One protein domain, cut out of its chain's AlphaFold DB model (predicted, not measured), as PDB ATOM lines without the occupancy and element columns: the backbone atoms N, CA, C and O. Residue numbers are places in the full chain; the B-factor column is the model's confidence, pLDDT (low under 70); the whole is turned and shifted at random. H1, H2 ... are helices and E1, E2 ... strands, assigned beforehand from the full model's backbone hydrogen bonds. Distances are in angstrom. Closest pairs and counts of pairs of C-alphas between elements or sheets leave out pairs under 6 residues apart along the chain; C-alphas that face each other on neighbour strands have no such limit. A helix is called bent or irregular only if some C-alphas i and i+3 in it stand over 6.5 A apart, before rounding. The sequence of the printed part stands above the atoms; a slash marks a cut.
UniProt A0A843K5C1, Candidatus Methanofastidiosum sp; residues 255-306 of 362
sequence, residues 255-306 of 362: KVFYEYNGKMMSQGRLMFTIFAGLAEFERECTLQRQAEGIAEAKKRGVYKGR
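AT A GLANCE: This is residues 255 to 306 of the 362 residues of a protein of Candidatus Methanofastidiosum sp (UniProt A0A843K5C1). A small two-strand hairpin, E1 and E2, sits at one end of a single long helix, H1, which makes most of the length of a rod. Residues 275 to 292, within H1, stand free, and beyond the far end of H1 the last residues turn aside as a short tail. The printed part has 52 residues with two named strands and one named helix, in the order E1, E2, H1; the strands are antiparallel and the class is mostly helix. The whole is extended, with a radius of gyration of the C-alphas of 19.2 A and spans of 61 by 18 by 11 A.

HOW THE PARTS SIT: Look first at the sheet, where E1, residues 258 to 260, and E2, residues 263 to 265, form a hairpin with a tight link. Their directions stand at 137 degrees, antiparallel, and the C-alphas of Glu 259 and Met 264 face each other at 4.5 A. Across the pair, N 258 and O 265 are 2.8 A apart and N 260 and O 263 are 2.9 A apart, both within hydrogen-bond range. A tight link leads from E2 to H1, residues 267 to 299. The closest C-alphas of E1 and H1 are those of Tyr 258 and Gln 267, 6.9 A apart. In H1 every O i to N i+4 pair is within hydrogen-bond range.

IN THESE COORDINATES: Find C-alpha 258 at (154.248, 88.320, 231.360), where E1 begins; E1 is 6.4 A long and E2 6.2 A. From C-alpha 267 at (156.443, 84.581, 226.044), H1 runs 48.2 A to C-alpha 299 at (180.445, 121.257, 205.914), and it is not bent.

THE WHOLE: The two C-alphas farthest apart are those of Lys 255 and Gly 301, 60.7 A. The printed part has no cut, and both links between named elements are tight. The mean pLDDT of the printed part is 90.9, and no printed residue is under 70.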
ATOM      1  N   LYS A 255     150.235  78.669 230.181       86.69
ATOM      2  CA  LYS A 255     149.704  79.100 231.483       86.69
ATOM      3  C   LYS A 255     150.474  80.265 232.106       86.69
ATOM      4  O   LYS A 255     150.059  80.765 233.145       86.69
ATOM      5  N   VAL A 256     151.609  80.657 231.526       86.75
ATOM      6  CA  VAL A 256     152.459  81.728 232.058       86.75
ATOM      7  C   VAL A 256     152.400  82.914 231.107       86.75
ATOM      8  O   VAL A 256     152.734  82.791 229.928       86.75
ATOM      9  N   PHE A 257     151.991  84.054 231.655       90.12
ATOM     10  CA  PHE A 257     151.917  85.333 230.967       90.12
ATOM     11  C   PHE A 257     152.820  86.337 231.675       90.12
ATOM     12  O   PHE A 257     153.033  86.247 232.882       90.12
ATOM     13  N   TYR A 258     153.337  87.282 230.906       91.00
ATOM     14  CA  TYR A 258     154.248  88.320 231.360       91.00
ATOM     15  C   TYR A 258     153.582  89.667 231.158       91.00
ATOM     16  O   TYR A 258     153.015  89.918 230.093       91.00
ATOM     17  N   GLU A 259     153.638  90.513 232.173       92.94
ATOM     18  CA  GLU A 259     153.122  91.867 232.076       92.94
ATOM     19  C   GLU A 259     154.168  92.776 231.426       92.94
ATOM     20  O   GLU A 259     155.322  92.820 231.851       92.94
ATOM     21  N   TYR A 260     153.761  93.497 230.388       91.44
ATOM     22  CA  TYR A 260     154.557  94.542 229.759       91.44
ATOM     23  C   TYR A 260     153.643  95.712 229.408       91.44
ATOM     24  O   TYR A 260     152.639  95.531 228.715       91.44
ATOM     25  N   ASN A 261     153.963  96.906 229.912       91.50
ATOM     26  CA  ASN A 261     153.150  98.121 229.763       91.50
ATOM     27  C   ASN A 261     151.658  97.893 230.095       91.50
ATOM     28  O   ASN A 261     150.776  98.244 229.309       91.50
ATOM     29  N   GLY A 262     151.380  97.233 231.227       93.75
ATOM     30  CA  GLY A 262     150.021  96.937 231.701       93.75
ATOM     31  C   GLY A 262     149.266  95.872 230.897       93.75
ATOM     32  O   GLY A 262     148.075  95.661 231.116       93.75
ATOM     33  N   LYS A 263     149.916  95.201 229.934       93.31
ATOM     34  CA  LYS A 263     149.304  94.150 229.109       93.31
ATOM     35  C   LYS A 263     149.933  92.799 229.405       93.31
ATOM     36  O   LYS A 263     151.151  92.648 229.369       93.31
ATOM     37  N   MET A 264     149.087  91.792 229.599       94.31
ATOM     38  CA  MET A 264     149.528  90.405 229.723       94.31
ATOM     39  C   MET A 264     149.858  89.824 228.347       94.31
ATOM     40  O   MET A 264     149.050  89.859 227.416       94.31
ATOM     41  N   MET A 265     151.056  89.265 228.215       93.00
ATOM     42  CA  MET A 265     151.597  88.758 226.958       93.00
ATOM     43  C   MET A 265     152.116  87.335 227.136       93.00
ATOM     44  O   MET A 265     152.684  86.976 228.166       93.00
ATOM     45  N   SER A 266     151.946  86.502 226.109       92.75
ATOM     46  CA  SER A 266     152.654  85.224 226.048       92.75
ATOM     47  C   SER A 266     154.151  85.465 225.838       92.75
ATOM     48  O   SER A 266     154.550  86.500 225.299       92.75
ATOM     49  N   GLN A 267     154.986  84.488 226.204       91.62
ATOM     50  CA  GLN A 267     156.443  84.581 226.044       91.62
ATOM     51  C   GLN A 267     156.865  85.003 224.627       91.62
ATOM     52  O   GLN A 267     157.711  85.878 224.476       91.62
ATOM     53  N   GLY A 268     156.263  84.410 223.590       90.25
ATOM     54  CA  GLY A 268     156.606  84.728 222.203       90.25
ATOM     55  C   GLY A 268     156.254  86.168 221.837       90.25
ATOM     56  O   GLY A 268     157.066  86.861 221.235       90.25
ATOM     57  N   ARG A 269     155.071  86.642 222.251       90.62
ATOM     58  CA  ARG A 269     154.627  88.011 221.967       90.62
ATOM     59  C   ARG A 269     155.497  89.037 222.691       90.62
ATOM     60  O   ARG A 269     155.891  90.011 222.066       90.62
ATOM     61  N   LEU A 270     155.832  88.786 223.960       92.25
ATOM     62  CA  LEU A 270     156.766  89.622 224.718       92.25
ATOM     63  C   LEU A 270     158.121  89.713 224.006       92.25
ATOM     64  O   LEU A 270     158.631  90.807 223.794       92.25
ATOM     65  N   MET A 271     158.676  88.568 223.601       91.62
ATOM     66  CA  MET A 271     159.979  88.514 222.942       91.62
ATOM     67  C   MET A 271     159.985  89.297 221.620       91.62
ATOM     68  O   MET A 271     160.891  90.088 221.381       91.62
ATOM     69  N   PHE A 272     158.942  89.141 220.795       93.69
ATOM     70  CA  PHE A 272     158.784  89.938 219.575       93.69
ATOM     71  C   PHE A 272     158.675  91.436 219.863       93.69
ATOM     72  O   PHE A 272     159.256  92.228 219.132       93.69
ATOM     73  N   THR A 273     157.959  91.833 220.916       93.19
ATOM     74  CA  THR A 273     157.837  93.244 221.302       93.19
ATOM     75  C   THR A 273     159.171  93.838 221.748       93.19
ATOM     76  O   THR A 273     159.505  94.934 221.310       93.19
ATOM     77  N   ILE A 274     159.955  93.111 222.547       91.50
ATOM     78  CA  ILE A 274     161.295  93.551 222.962       91.50
ATOM     79  C   ILE A 274     162.212  93.695 221.741       91.50
ATOM     80  O   ILE A 274     162.865  94.723 221.585       91.50
ATOM     81  N   PHE A 275     162.233  92.705 220.840       93.50
ATOM     82  CA  PHE A 275     163.062  92.780 219.634       93.50
ATOM     83  C   PHE A 275     162.619  93.866 218.658       93.50
ATOM     84  O   PHE A 275     163.472  94.504 218.050       93.50
ATOM     85  N   ALA A 276     161.314  94.112 218.521       93.88
ATOM     86  CA  ALA A 276     160.815  95.220 217.716       93.88
ATOM     87  C   ALA A 276     161.289  96.571 218.273       93.88
ATOM     88  O   ALA A 276     161.783  97.391 217.505       93.88
ATOM     89  N   GLY A 277     161.221  96.762 219.596       93.31
ATOM     90  CA  GLY A 277     161.733  97.972 220.247       93.31
ATOM     91  C   GLY A 277     163.248  98.139 220.092       93.31
ATOM     92  O   GLY A 277     163.721  99.239 219.820       93.31
ATOM     93  N   LEU A 278     164.020  97.051 220.192       93.31
ATOM     94  CA  LEU A 278     165.466  97.096 219.948       93.31
ATOM     95  C   LEU A 278     165.788  97.463 218.491       93.31
ATOM     96  O   LEU A 278     166.647  98.304 218.249       93.31
ATOM     97  N   ALA A 279     165.080  96.871 217.527       94.69
ATOM     98  CA  ALA A 279     165.271  97.168 216.109       94.69
ATOM     99  C   ALA A 279     164.924  98.629 215.768       94.69
ATOM    100  O   ALA A 279     165.598  99.252 214.945       94.69
ATOM    101  N   GLU A 280     163.891  99.185 216.405       95.06
ATOM    102  CA  GLU A 280     163.536 100.602 216.294       95.06
ATOM    103  C   GLU A 280     164.655 101.495 216.844       95.06
ATOM    104  O   GLU A 280     165.158 102.358 216.123       95.06
ATOM    105  N   PHE A 281     165.148 101.204 218.050       94.75
ATOM    106  CA  PHE A 281     166.271 101.922 218.656       94.75
ATOM    107  C   PHE A 281     167.550 101.877 217.795       94.75
ATOM    108  O   PHE A 281     168.214 102.895 217.575       94.75
ATOM    109  N   GLU A 282     167.900 100.708 217.249       94.25
ATOM    110  CA  GLU A 282     169.049 100.556 216.347       94.25
ATOM    111  C   GLU A 282     168.878 101.369 215.053       94.25
ATOM    112  O   GLU A 282     169.838 101.969 214.540       94.25
ATOM    113  N   ARG A 283     167.651 101.423 214.520       94.81
ATOM    114  CA  ARG A 283     167.322 102.212 213.331       94.81
ATOM    115  C   ARG A 283     167.461 103.706 213.600       94.81
ATOM    116  O   ARG A 283     168.048 104.402 212.767       94.81
ATOM    117  N   GLU A 284     166.975 104.181 214.742       96.00
ATOM    118  CA  GLU A 284     167.119 105.570 215.183       96.00
ATOM    119  C   GLU A 284     168.593 105.962 215.327       96.00
ATOM    120  O   GLU A 284     169.029 106.939 214.713       96.00
ATOM    121  N   CYS A 285     169.400 105.141 216.010       94.50
ATOM    122  CA  CYS A 285     170.846 105.360 216.134       94.50
ATOM    123  C   CYS A 285     171.543 105.432 214.765       94.50
ATOM    124  O   CYS A 285     172.439 106.250 214.543       94.50
ATOM    125  N   THR A 286     171.138 104.578 213.821       94.06
ATOM    126  CA  THR A 286     171.688 104.570 212.456       94.06
ATOM    127  C   THR A 286     171.333 105.847 211.697       94.06
ATOM    128  O   THR A 286     172.195 106.430 211.038       94.06
ATOM    129  N   LEU A 287     170.078 106.298 211.789       96.12
ATOM    130  CA  LEU A 287     169.622 107.541 211.164       96.12
ATOM    131  C   LEU A 287     170.329 108.763 211.756       96.12
ATOM    132  O   LEU A 287     170.734 109.643 210.998       96.12
ATOM    133  N   GLN A 288     170.541 108.787 213.074       94.31
ATOM    134  CA  GLN A 288     171.288 109.849 213.742       94.31
ATOM    135  C   GLN A 288     172.732 109.922 213.228       94.31
ATOM    136  O   GLN A 288     173.159 110.971 212.743       94.31
ATOM    137  N   ARG A 289     173.458 108.796 213.216       94.19
ATOM    138  CA  ARG A 289     174.830 108.735 212.671       94.19
ATOM    139  C   ARG A 289     174.886 109.133 211.196       94.19
ATOM    140  O   ARG A 289     175.821 109.804 210.764       94.19
ATOM    141  N   GLN A 290     173.885 108.737 210.408       92.81
ATOM    142  CA  GLN A 290     173.785 109.135 209.005       92.81
ATOM    143  C   GLN A 290     173.582 110.651 208.867       92.81
ATOM    144  O   GLN A 290     174.219 111.273 208.016       92.81
ATOM    145  N   ALA A 291     172.726 111.254 209.694       93.38
ATOM    146  CA  ALA A 291     172.489 112.693 209.699       93.38
ATOM    147  C   ALA A 291     173.750 113.475 210.098       93.38
ATOM    148  O   ALA A 291     174.111 114.428 209.406       93.38
ATOM    149  N   GLU A 292     174.457 113.033 211.142       93.56
ATOM    150  CA  GLU A 292     175.746 113.588 211.574       93.56
ATOM    151  C   GLU A 292     176.794 113.505 210.453       93.56
ATOM    152  O   GLU A 292     177.423 114.508 210.104       93.56
ATOM    153  N   GLY A 293     176.916 112.343 209.802       91.81
ATOM    154  CA  GLY A 293     177.825 112.144 208.671       91.81
ATOM    155  C   GLY A 293     177.486 113.015 207.456       91.81
ATOM    156  O   GLY A 293     178.381 113.587 206.833       91.81
ATOM    157  N   ILE A 294     176.198 113.176 207.127       89.81
ATOM    158  CA  ILE A 294     175.754 114.074 206.048       89.81
ATOM    159  C   ILE A 294     176.041 115.535 206.406       89.81
ATOM    160  O   ILE A 294     176.482 116.290 205.539       89.81
ATOM    161  N   ALA A 295     175.792 115.953 207.649       91.94
ATOM    162  CA  ALA A 295     176.068 117.315 208.101       91.94
ATOM    163  C   ALA A 295     177.562 117.647 207.980       91.94
ATOM    164  O   ALA A 295     177.919 118.696 207.443       91.94
ATOM    165  N   GLU A 296     178.432 116.723 208.381       92.06
ATOM    166  CA  GLU A 296     179.881 116.866 208.247       92.06
ATOM    167  C   GLU A 296     180.331 116.875 206.774       92.06
ATOM    168  O   GLU A 296     181.110 117.732 206.356       92.06
ATOM    169  N   ALA A 297     179.784 115.992 205.932       88.19
ATOM    170  CA  ALA A 297     180.078 115.975 204.497       88.19
ATOM    171  C   ALA A 297     179.605 117.248 203.772       88.19
ATOM    172  O   ALA A 297     180.252 117.690 202.818       88.19
ATOM    173  N   LYS A 298     178.491 117.848 204.218       88.50
ATOM    174  CA  LYS A 298     178.017 119.159 203.747       88.50
ATOM    175  C   LYS A 298     178.966 120.278 204.174       88.50
ATOM    176  O   LYS A 298     179.324 121.084 203.322       88.50
ATOM    177  N   LYS A 299     179.430 120.296 205.434       91.06
ATOM    178  CA  LYS A 299     180.445 121.257 205.914       91.06
ATOM    179  C   LYS A 299     181.741 121.180 205.102       91.06
ATOM    180  O   LYS A 299     182.307 122.208 204.761       91.06
ATOM    181  N   ARG A 300     182.174 119.967 204.739       89.25
ATOM    182  CA  ARG A 300     183.362 119.726 203.897       89.25
ATOM    183  C   ARG A 300     183.130 119.965 202.397       89.25
ATOM    184  O   ARG A 300     184.057 119.800 201.613       89.25
ATOM    185  N   GLY A 301     181.905 120.278 201.967       85.50
ATOM    186  CA  GLY A 301     181.563 120.502 200.554       85.50
ATOM    187  C   GLY A 301     181.584 119.251 199.656       85.50
ATOM    188  O   GLY A 301     181.430 119.359 198.440       85.50
ATOM    189  N   VAL A 302     181.750 118.052 200.222       83.00
ATOM    190  CA  VAL A 302     181.823 116.786 199.464       83.00
ATOM    191  C   VAL A 302     180.424 116.269 199.101       83.00
ATOM    192  O   VAL A 302     180.248 115.553 198.114       83.00
ATOM    193  N   TYR A 303     179.395 116.655 199.862       79.25
ATOM    194  CA  TYR A 303     178.014 116.228 199.624       79.25
ATOM    195  C   TYR A 303     177.371 116.983 198.442       79.25
ATOM    196  O   TYR A 303     176.699 117.996 198.624       79.25
ATOM    197  N   LYS A 304     177.553 116.474 197.214       75.38
ATOM    198  CA  LYS A 304     177.061 117.100 195.962       75.38
ATOM    199  C   LYS A 304     175.644 116.682 195.534       75.38
ATOM    200  O   LYS A 304     175.152 117.125 194.499       75.38
ATOM    201  N   GLY A 305     174.973 115.845 196.327       77.12
ATOM    202  CA  GLY A 305     173.641 115.329 196.004       77.12
ATOM    203  C   GLY A 305     173.624 114.430 194.760       77.12
ATOM    204  O   GLY A 305     174.643 113.885 194.337       77.12
ATOM    205  N   ARG A 306     172.435 114.234 194.180       75.56
ATOM    206  CA  ARG A 306     172.261 113.394 192.987       75.56
ATOM    207  C   ARG A 306     172.838 114.097 191.758       75.56
ATOM    208  O   ARG A 306     172.314 115.129 191.350       75.56
TER     209      ARG A 306